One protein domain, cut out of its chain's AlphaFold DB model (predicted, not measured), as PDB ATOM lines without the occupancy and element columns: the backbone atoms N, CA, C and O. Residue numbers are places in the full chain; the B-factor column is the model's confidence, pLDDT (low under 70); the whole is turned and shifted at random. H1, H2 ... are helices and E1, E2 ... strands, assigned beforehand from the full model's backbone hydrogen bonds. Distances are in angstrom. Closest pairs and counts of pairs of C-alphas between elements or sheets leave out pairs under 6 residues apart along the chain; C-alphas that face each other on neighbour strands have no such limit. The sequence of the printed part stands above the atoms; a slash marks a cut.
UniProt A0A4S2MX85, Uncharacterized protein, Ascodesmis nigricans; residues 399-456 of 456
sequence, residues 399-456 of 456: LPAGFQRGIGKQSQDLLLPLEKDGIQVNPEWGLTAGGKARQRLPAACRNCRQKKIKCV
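Overview. This is residues 399 to 456 of the 456 residues of an uncharacterized protein of Ascodesmis nigricans (UniProt A0A4S2MX85). This domain has little regular structure: a small hairpin of two short strands, E1 and E2, with loops beside it forms a body towards one end, and a long unnamed stretch runs from it to the short helix H1 at the other end. The 58 printed residues hold E1, E2 and H1 in that order, an antiparallel sheet and a mixed class, with 14 residues in named elements. The whole is loose, radius of gyration of the C-alphas 13.2 A, and elongated, 41 by 24 by 19 A.

Arrangement. E1, residues 403 to 405, and E2, residues 415 to 417, form an antiparallel hairpin at 139 degrees, with N 404 and O 416 2.8 A apart, within hydrogen-bond range. H1, residues 443 to 450, is apart from E1; 2 of its 4 O i to N i+4 pairs are within range.

Along the chain. E1 begins at C-alpha 403 (50.451, -46.226, -13.626). H1, 11.6 A long, ends at C-alpha 450 (32.265, -26.199, -32.781).

Size, cuts and confidence. The C-alphas farthest apart, of Pro 400 and Lys 451, are 41.8 A apart. The printed part has no cut. The link from E2 to H1 is long, 25 residues. Residues 442 to 445 and 456 have pLDDT under 70.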
ATOM      1  N   LEU A 399      57.852 -46.940 -12.949       97.25
ATOM      2  CA  LEU A 399      56.455 -46.805 -12.549       97.25
ATOM      3  C   LEU A 399      55.868 -48.157 -12.107       97.25
ATOM      4  O   LEU A 399      56.129 -49.175 -12.754       97.25
ATOM      5  N   PRO A 400      55.049 -48.191 -11.040       97.25
ATOM      6  CA  PRO A 400      54.352 -49.401 -10.624       97.25
ATOM      7  C   PRO A 400      53.225 -49.775 -11.597       97.25
ATOM      8  O   PRO A 400      52.684 -48.938 -12.325       97.25
ATOM      9  N   ALA A 401      52.817 -51.046 -11.560       97.25
ATOM     10  CA  ALA A 401      51.653 -51.521 -12.301       97.25
ATOM     11  C   ALA A 401      50.397 -50.704 -11.939       97.25
ATOM     12  O   ALA A 401      50.149 -50.409 -10.771       97.25
ATOM     13  N   GLY A 402      49.608 -50.338 -12.951       97.19
ATOM     14  CA  GLY A 402      48.460 -49.437 -12.796       97.19
ATOM     15  C   GLY A 402      48.773 -47.957 -13.050       97.19
ATOM     16  O   GLY A 402      47.835 -47.170 -13.147       97.19
ATOM     17  N   PHE A 403      50.041 -47.581 -13.246       97.94
ATOM     18  CA  PHE A 403      50.451 -46.226 -13.626       97.94
ATOM     19  C   PHE A 403      51.246 -46.201 -14.937       97.94
ATOM     20  O   PHE A 403      51.858 -47.186 -15.345       97.94
ATOM     21  N   GLN A 404      51.220 -45.051 -15.604       97.75
ATOM     22  CA  GLN A 404      51.920 -44.774 -16.852       97.75
ATOM     23  C   GLN A 404      52.422 -43.323 -16.878       97.75
ATOM     24  O   GLN A 404      51.896 -42.438 -16.201       97.75
ATOM     25  N   ARG A 405      53.430 -43.083 -17.711       98.00
ATOM     26  CA  ARG A 405      53.966 -41.755 -18.009       98.00
ATOM     27  C   ARG A 405      53.137 -41.123 -19.122       98.00
ATOM     28  O   ARG A 405      52.905 -41.766 -20.147       98.00
ATOM     29  N   GLY A 406      52.697 -39.882 -18.953       97.56
ATOM     30  CA  GLY A 406      52.081 -39.150 -20.056       97.56
ATOM     31  C   GLY A 406      53.106 -38.743 -21.124       97.56
ATOM     32  O   GLY A 406      54.261 -38.449 -20.825       97.56
ATOM     33  N   ILE A 407      52.684 -38.759 -22.390       97.25
ATOM     34  CA  ILE A 407      53.556 -38.607 -23.573       97.25
ATOM     35  C   ILE A 407      53.173 -37.428 -24.477       97.25
ATOM     36  O   ILE A 407      53.850 -37.159 -25.466       97.25
ATOM     37  N   GLY A 408      52.057 -36.749 -24.201       95.06
ATOM     38  CA  GLY A 408      51.560 -35.661 -25.043       95.06
ATOM     39  C   GLY A 408      51.820 -34.285 -24.446       95.06
ATOM     40  O   GLY A 408      52.070 -34.142 -23.258       95.06
ATOM     41  N   LYS A 409      51.692 -33.231 -25.257       95.38
ATOM     42  CA  LYS A 409      52.106 -31.855 -24.902       95.38
ATOM     43  C   LYS A 409      51.505 -31.267 -23.610       95.38
ATOM     44  O   LYS A 409      52.019 -30.271 -23.124       95.38
ATOM     45  N   GLN A 410      50.394 -31.811 -23.101       92.19
ATOM     46  CA  GLN A 410      49.758 -31.381 -21.840       92.19
ATOM     47  C   GLN A 410      49.936 -32.381 -20.685       92.19
ATOM     48  O   GLN A 410      49.525 -32.085 -19.569       92.19
ATOM     49  N   SER A 411      50.489 -33.561 -20.956       95.81
ATOM     50  CA  SER A 411      50.658 -34.660 -20.003       95.81
ATOM     51  C   SER A 411      52.096 -35.178 -19.935       95.81
ATOM     52  O   SER A 411      52.343 -36.151 -19.231       95.81
ATOM     53  N   GLN A 412      53.024 -34.575 -20.680       97.31
ATOM     54  CA  GLN A 412      54.394 -35.047 -20.830       97.31
ATOM     55  C   GLN A 412      55.062 -35.210 -19.463       97.31
ATOM     56  O   GLN A 412      55.070 -34.283 -18.656       97.31
ATOM     57  N   ASP A 413      55.578 -36.415 -19.226       97.50
ATOM     58  CA  ASP A 413      56.235 -36.838 -17.989       97.50
ATOM     59  C   ASP A 413      55.368 -36.772 -16.716       97.50
ATOM     60  O   ASP A 413      55.868 -37.038 -15.625       97.50
ATOM     61  N   LEU A 414      54.062 -36.507 -16.825       97.25
ATOM     62  CA  LEU A 414      53.151 -36.568 -15.681       97.25
ATOM     63  C   LEU A 414      52.823 -38.017 -15.304       97.25
ATOM     64  O   LEU A 414      52.624 -38.873 -16.174       97.25
ATOM     65  N   LEU A 415      52.680 -38.266 -14.001       97.44
ATOM     66  CA  LEU A 415      52.159 -39.513 -13.461       97.44
ATOM     67  C   LEU A 415      50.657 -39.626 -13.726       97.44
ATOM     68  O   LEU A 415      49.852 -38.907 -13.130       97.44
ATOM     69  N   LEU A 416      50.272 -40.568 -14.580       97.75
ATOM     70  CA  LEU A 416      48.879 -40.864 -14.892       97.75
ATOM     71  C   LEU A 416      48.544 -42.288 -14.435       97.75
ATOM     72  O   LEU A 416      49.348 -43.192 -14.666       97.75
ATOM     73  N   PRO A 417      47.365 -42.552 -13.853       97.69
ATOM     74  CA  PRO A 417      46.890 -43.924 -13.737       97.69
ATOM     75  C   PRO A 417      46.583 -44.478 -15.137       97.69
ATOM     76  O   PRO A 417      46.245 -43.727 -16.055       97.69
ATOM     77  N   LEU A 418      46.695 -45.793 -15.314       97.56
ATOM     78  CA  LEU A 418      46.315 -46.495 -16.549       97.56
ATOM     79  C   LEU A 418      44.798 -46.464 -16.775       97.56
ATOM     80  O   LEU A 418      44.337 -46.342 -17.909       97.56
ATOM     81  N   GLU A 419      44.025 -46.527 -15.694       97.19
ATOM     82  CA  GLU A 419      42.566 -46.503 -15.697       97.19
ATOM     83  C   GLU A 419      42.060 -45.578 -14.588       97.19
ATOM     84  O   GLU A 419      42.599 -45.564 -13.481       97.19
ATOM     85  N   LYS A 420      41.014 -44.800 -14.875       95.94
ATOM     86  CA  LYS A 420      40.332 -43.964 -13.888       95.94
ATOM     87  C   LYS A 420      38.829 -43.996 -14.115       95.94
ATOM     88  O   LYS A 420      38.374 -43.828 -15.242       95.94
ATOM     89  N   ASP A 421      38.068 -44.224 -13.049       94.81
ATOM     90  CA  ASP A 421      36.605 -44.375 -13.084       94.81
ATOM     91  C   ASP A 421      36.105 -45.463 -14.071       94.81
ATOM     92  O   ASP A 421      35.049 -45.310 -14.684       94.81
ATOM     93  N   GLY A 422      36.861 -46.556 -14.264       95.56
ATOM     94  CA  GLY A 422      36.534 -47.610 -15.240       95.56
ATOM     95  C   GLY A 422      36.931 -47.292 -16.690       95.56
ATOM     96  O   GLY A 422      36.537 -48.005 -17.610       95.56
ATOM     97  N   ILE A 423      37.650 -46.186 -16.923       94.81
ATOM     98  CA  ILE A 423      37.991 -45.672 -18.255       94.81
ATOM     99  C   ILE A 423      39.512 -45.616 -18.402       94.81
ATOM    100  O   ILE A 423      40.196 -44.958 -17.616       94.81
ATOM    101  N   GLN A 424      40.044 -46.247 -19.451       96.38
ATOM    102  CA  GLN A 424      41.470 -46.181 -19.769       96.38
ATOM    103  C   GLN A 424      41.902 -44.730 -20.042       96.38
ATOM    104  O   GLN A 424      41.309 -44.026 -20.868       96.38
ATOM    105  N   VAL A 425      42.944 -44.270 -19.352       96.81
ATOM    106  CA  VAL A 425      43.491 -42.921 -19.524       96.81
ATOM    107  C   VAL A 425      44.417 -42.921 -20.732       96.81
ATOM    108  O   VAL A 425      45.361 -43.706 -20.807       96.81
ATOM    109  N   ASN A 426      44.189 -42.016 -21.683       96.25
ATOM    110  CA  ASN A 426      45.095 -41.876 -22.817       96.25
ATOM    111  C   ASN A 426      46.357 -41.085 -22.400       96.25
ATOM    112  O   ASN A 426      46.216 -39.943 -21.944       96.25
ATOM    113  N   PRO A 427      47.579 -41.623 -22.590       96.75
ATOM    114  CA  PRO A 427      48.805 -40.962 -22.145       96.75
ATOM    115  C   PRO A 427      49.117 -39.667 -22.912       96.75
ATOM    116  O   PRO A 427      49.825 -38.815 -22.378       96.75
ATOM    117  N   GLU A 428      48.574 -39.444 -24.116       95.69
ATOM    118  CA  GLU A 428      48.746 -38.181 -24.856       95.69
ATOM    119  C   GLU A 428      47.954 -37.001 -24.262       95.69
ATOM    120  O   GLU A 428      48.264 -35.841 -24.546       95.69
ATOM    121  N   TRP A 429      46.862 -37.266 -23.536       93.56
ATOM    122  CA  TRP A 429      45.933 -36.215 -23.083       93.56
ATOM    123  C   TRP A 429      45.815 -36.158 -21.558       93.56
ATOM    124  O   TRP A 429      45.482 -35.102 -21.020       93.56
ATOM    125  N   GLY A 430      46.089 -37.267 -20.865       94.94
ATOM    126  CA  GLY A 430      46.041 -37.363 -19.412       94.94
ATOM    127  C   GLY A 430      44.660 -37.062 -18.833       94.94
ATOM    128  O   GLY A 430      43.625 -37.482 -19.365       94.94
ATOM    129  N   LEU A 431      44.645 -36.337 -17.716       95.12
ATOM    130  CA  LEU A 431      43.437 -36.051 -16.949       95.12
ATOM    131  C   LEU A 431      42.921 -34.624 -17.177       95.12
ATOM    132  O   LEU A 431      43.623 -33.699 -17.595       95.12
ATOM    133  N   THR A 432      41.622 -34.446 -16.969       94.06
ATOM    134  CA  THR A 432      40.981 -33.126 -16.896       94.06
ATOM    135  C   THR A 432      41.375 -32.418 -15.598       94.06
ATOM    136  O   THR A 432      41.775 -33.064 -14.637       94.06
ATOM    137  N   ALA A 433      41.182 -31.097 -15.521       90.38
ATOM    138  CA  ALA A 433      41.378 -30.346 -14.273       90.38
ATOM    139  C   ALA A 433      40.472 -30.832 -13.117       90.38
ATOM    140  O   ALA A 433      40.799 -30.641 -11.954       90.38
ATOM    141  N   GLY A 434      39.351 -31.496 -13.430       91.56
ATOM    142  CA  GLY A 434      38.500 -32.193 -12.459       91.56
ATOM    143  C   GLY A 434      38.929 -33.638 -12.173       91.56
ATOM    144  O   GLY A 434      38.102 -34.437 -11.745       91.56
ATOM    145  N   GLY A 435      40.166 -34.016 -12.503       92.62
ATOM    146  CA  GLY A 435      40.750 -35.334 -12.253       92.62
ATOM    147  C   GLY A 435      40.262 -36.474 -13.154       92.62
ATOM    148  O   GLY A 435      40.883 -37.528 -13.138       92.62
ATOM    149  N   LYS A 436      39.197 -36.307 -13.947       94.62
ATOM    150  CA  LYS A 436      38.622 -37.377 -14.791       94.62
ATOM    151  C   LYS A 436      39.451 -37.655 -16.043       94.62
ATOM    152  O   LYS A 436      40.013 -36.713 -16.609       94.62
ATOM    153  N   ALA A 437      39.448 -38.902 -16.520       94.38
ATOM    154  CA  ALA A 437      40.094 -39.311 -17.769       94.38
ATOM    155  C   ALA A 437      39.643 -38.447 -18.964       94.38
ATOM    156  O   ALA A 437      38.442 -38.273 -19.200       94.38
ATOM    157  N   ARG A 438      40.585 -37.904 -19.750       91.50
ATOM    158  CA  ARG A 438      40.233 -37.202 -20.994       91.50
ATOM    159  C   ARG A 438      39.873 -38.207 -22.076       91.50
ATOM    160  O   ARG A 438      40.744 -38.766 -22.731       91.50
ATOM    161  N   GLN A 439      38.584 -38.361 -22.336       88.56
ATOM    162  CA  GLN A 439      38.120 -39.014 -23.553       88.56
ATOM    163  C   GLN A 439      38.262 -38.049 -24.741       88.56
ATOM    164  O   GLN A 439      37.807 -36.900 -24.678       88.56
ATOM    165  N   ARG A 440      38.854 -38.501 -25.856       77.56
ATOM    166  CA  ARG A 440      38.652 -37.804 -27.133       77.56
ATOM    167  C   ARG A 440      37.194 -37.993 -27.522       77.56
ATOM    168  O   ARG A 440      36.768 -39.099 -27.834       77.56
ATOM    169  N   LEU A 441      36.461 -36.885 -27.573       70.94
ATOM    170  CA  LEU A 441      35.258 -36.798 -28.390       70.94
ATOM    171  C   LEU A 441      35.606 -37.317 -29.805       70.94
ATOM    172  O   LEU A 441      36.592 -36.824 -30.371       70.94
ATOM    173  N   PRO A 442      34.850 -38.282 -30.370       69.62
ATOM    174  CA  PRO A 442      35.073 -38.801 -31.719       69.62
ATOM    175  C   PRO A 442      35.233 -37.681 -32.753       69.62
ATOM    176  O   PRO A 442      34.696 -36.590 -32.572       69.62
ATOM    177  N   ALA A 443      35.931 -37.921 -33.867       59.91
ATOM    178  CA  ALA A 443      36.202 -36.865 -34.853       59.91
ATOM    179  C   ALA A 443      34.916 -36.159 -35.346       59.91
ATOM    180  O   ALA A 443      34.891 -34.930 -35.438       59.91
ATOM    181  N   ALA A 444      33.820 -36.908 -35.528       55.41
ATOM    182  CA  ALA A 444      32.486 -36.378 -35.832       55.41
ATOM    183  C   ALA A 444      31.981 -35.348 -34.793       55.41
ATOM    184  O   ALA A 444      31.398 -34.321 -35.144       55.41
ATOM    185  N   CYS A 445      32.295 -35.558 -33.512       68.25
ATOM    186  CA  CYS A 445      31.934 -34.663 -32.417       68.25
ATOM    187  C   CYS A 445      32.716 -33.337 -32.409       68.25
ATOM    188  O   CYS A 445      32.324 -32.427 -31.676       68.25
ATOM    189  N   ARG A 446      33.778 -33.158 -33.217       71.50
ATOM    190  CA  ARG A 446      34.410 -31.831 -33.381       71.50
ATOM    191  C   ARG A 446      33.441 -30.830 -34.011       71.50
ATOM    192  O   ARG A 446      33.335 -29.716 -33.505       71.50
ATOM    193  N   ASN A 447      32.680 -31.248 -35.026       77.12
ATOM    194  CA  ASN A 447      31.635 -30.418 -35.632       77.12
ATOM    195  C   ASN A 447      30.514 -30.107 -34.630       77.12
ATOM    196  O   ASN A 447      30.114 -28.950 -34.514       77.12
ATOM    197  N   CYS A 448      30.064 -31.103 -33.852       80.94
ATOM    198  CA  CYS A 448      29.102 -30.885 -32.766       80.94
ATOM    199  C   CYS A 448      29.608 -29.835 -31.763       80.94
ATOM    200  O   CYS A 448      28.924 -28.852 -31.486       80.94
ATOM    201  N   ARG A 449      30.852 -29.987 -31.290       78.19
ATOM    202  CA  ARG A 449      31.489 -29.074 -30.331       78.19
ATOM    203  C   ARG A 449      31.661 -27.657 -30.884       78.19
ATOM    204  O   ARG A 449      31.380 -26.704 -30.165       78.19
ATOM    205  N   GLN A 450      32.090 -27.507 -32.138       82.69
ATOM    206  CA  GLN A 450      32.265 -26.199 -32.781       82.69
ATOM    207  C   GLN A 450      30.922 -25.484 -32.989       82.69
ATOM    208  O   GLN A 450      30.827 -24.282 -32.754       82.69
ATOM    209  N   LYS A 451      29.867 -26.228 -33.343       86.88
ATOM    210  CA  LYS A 451      28.490 -25.718 -33.464       86.88
ATOM    211  C   LYS A 451      27.745 -25.623 -32.121       86.88
ATOM    212  O   LYS A 451      26.593 -25.209 -32.108       86.88
ATOM    213  N   LYS A 452      28.376 -26.010 -31.001       83.06
ATOM    214  CA  LYS A 452      27.775 -26.145 -29.656       83.06
ATOM    215  C   LYS A 452      26.488 -26.994 -29.610       83.06
ATOM    216  O   LYS A 452      25.678 -26.834 -28.702       83.06
ATOM    217  N   ILE A 453      26.310 -27.914 -30.558       83.38
ATOM    218  CA  ILE A 453      25.179 -28.848 -30.584       83.38
ATOM    219  C   ILE A 453      25.543 -30.145 -29.863       83.38
ATOM    220  O   ILE A 453      26.698 -30.580 -29.860       83.38
ATOM    221  N   LYS A 454      24.542 -30.781 -29.254       72.00
ATOM    222  CA  LYS A 454      24.683 -32.113 -28.668       72.00
ATOM    223  C   LYS A 454      24.826 -33.113 -29.820       72.00
ATOM    224  O   LYS A 454      23.982 -33.125 -30.710       72.00
ATOM    225  N   CYS A 455      25.896 -33.905 -29.827       70.88
ATOM    226  CA  CYS A 455      25.958 -35.063 -30.717       70.88
ATOM    227  C   CYS A 455      24.956 -36.101 -30.197       70.88
ATOM    228  O   CYS A 455      24.942 -36.376 -28.993       70.88
ATOM    229  N   VAL A 456      24.097 -36.567 -31.100       67.94
ATOM    230  CA  VAL A 456      23.046 -37.569 -30.877       67.94
ATOM    231  C   VAL A 456      23.589 -38.933 -31.275       67.94
ATOM    232  O   VAL A 456      24.269 -38.972 -32.326       67.94
TER     233      VAL A 456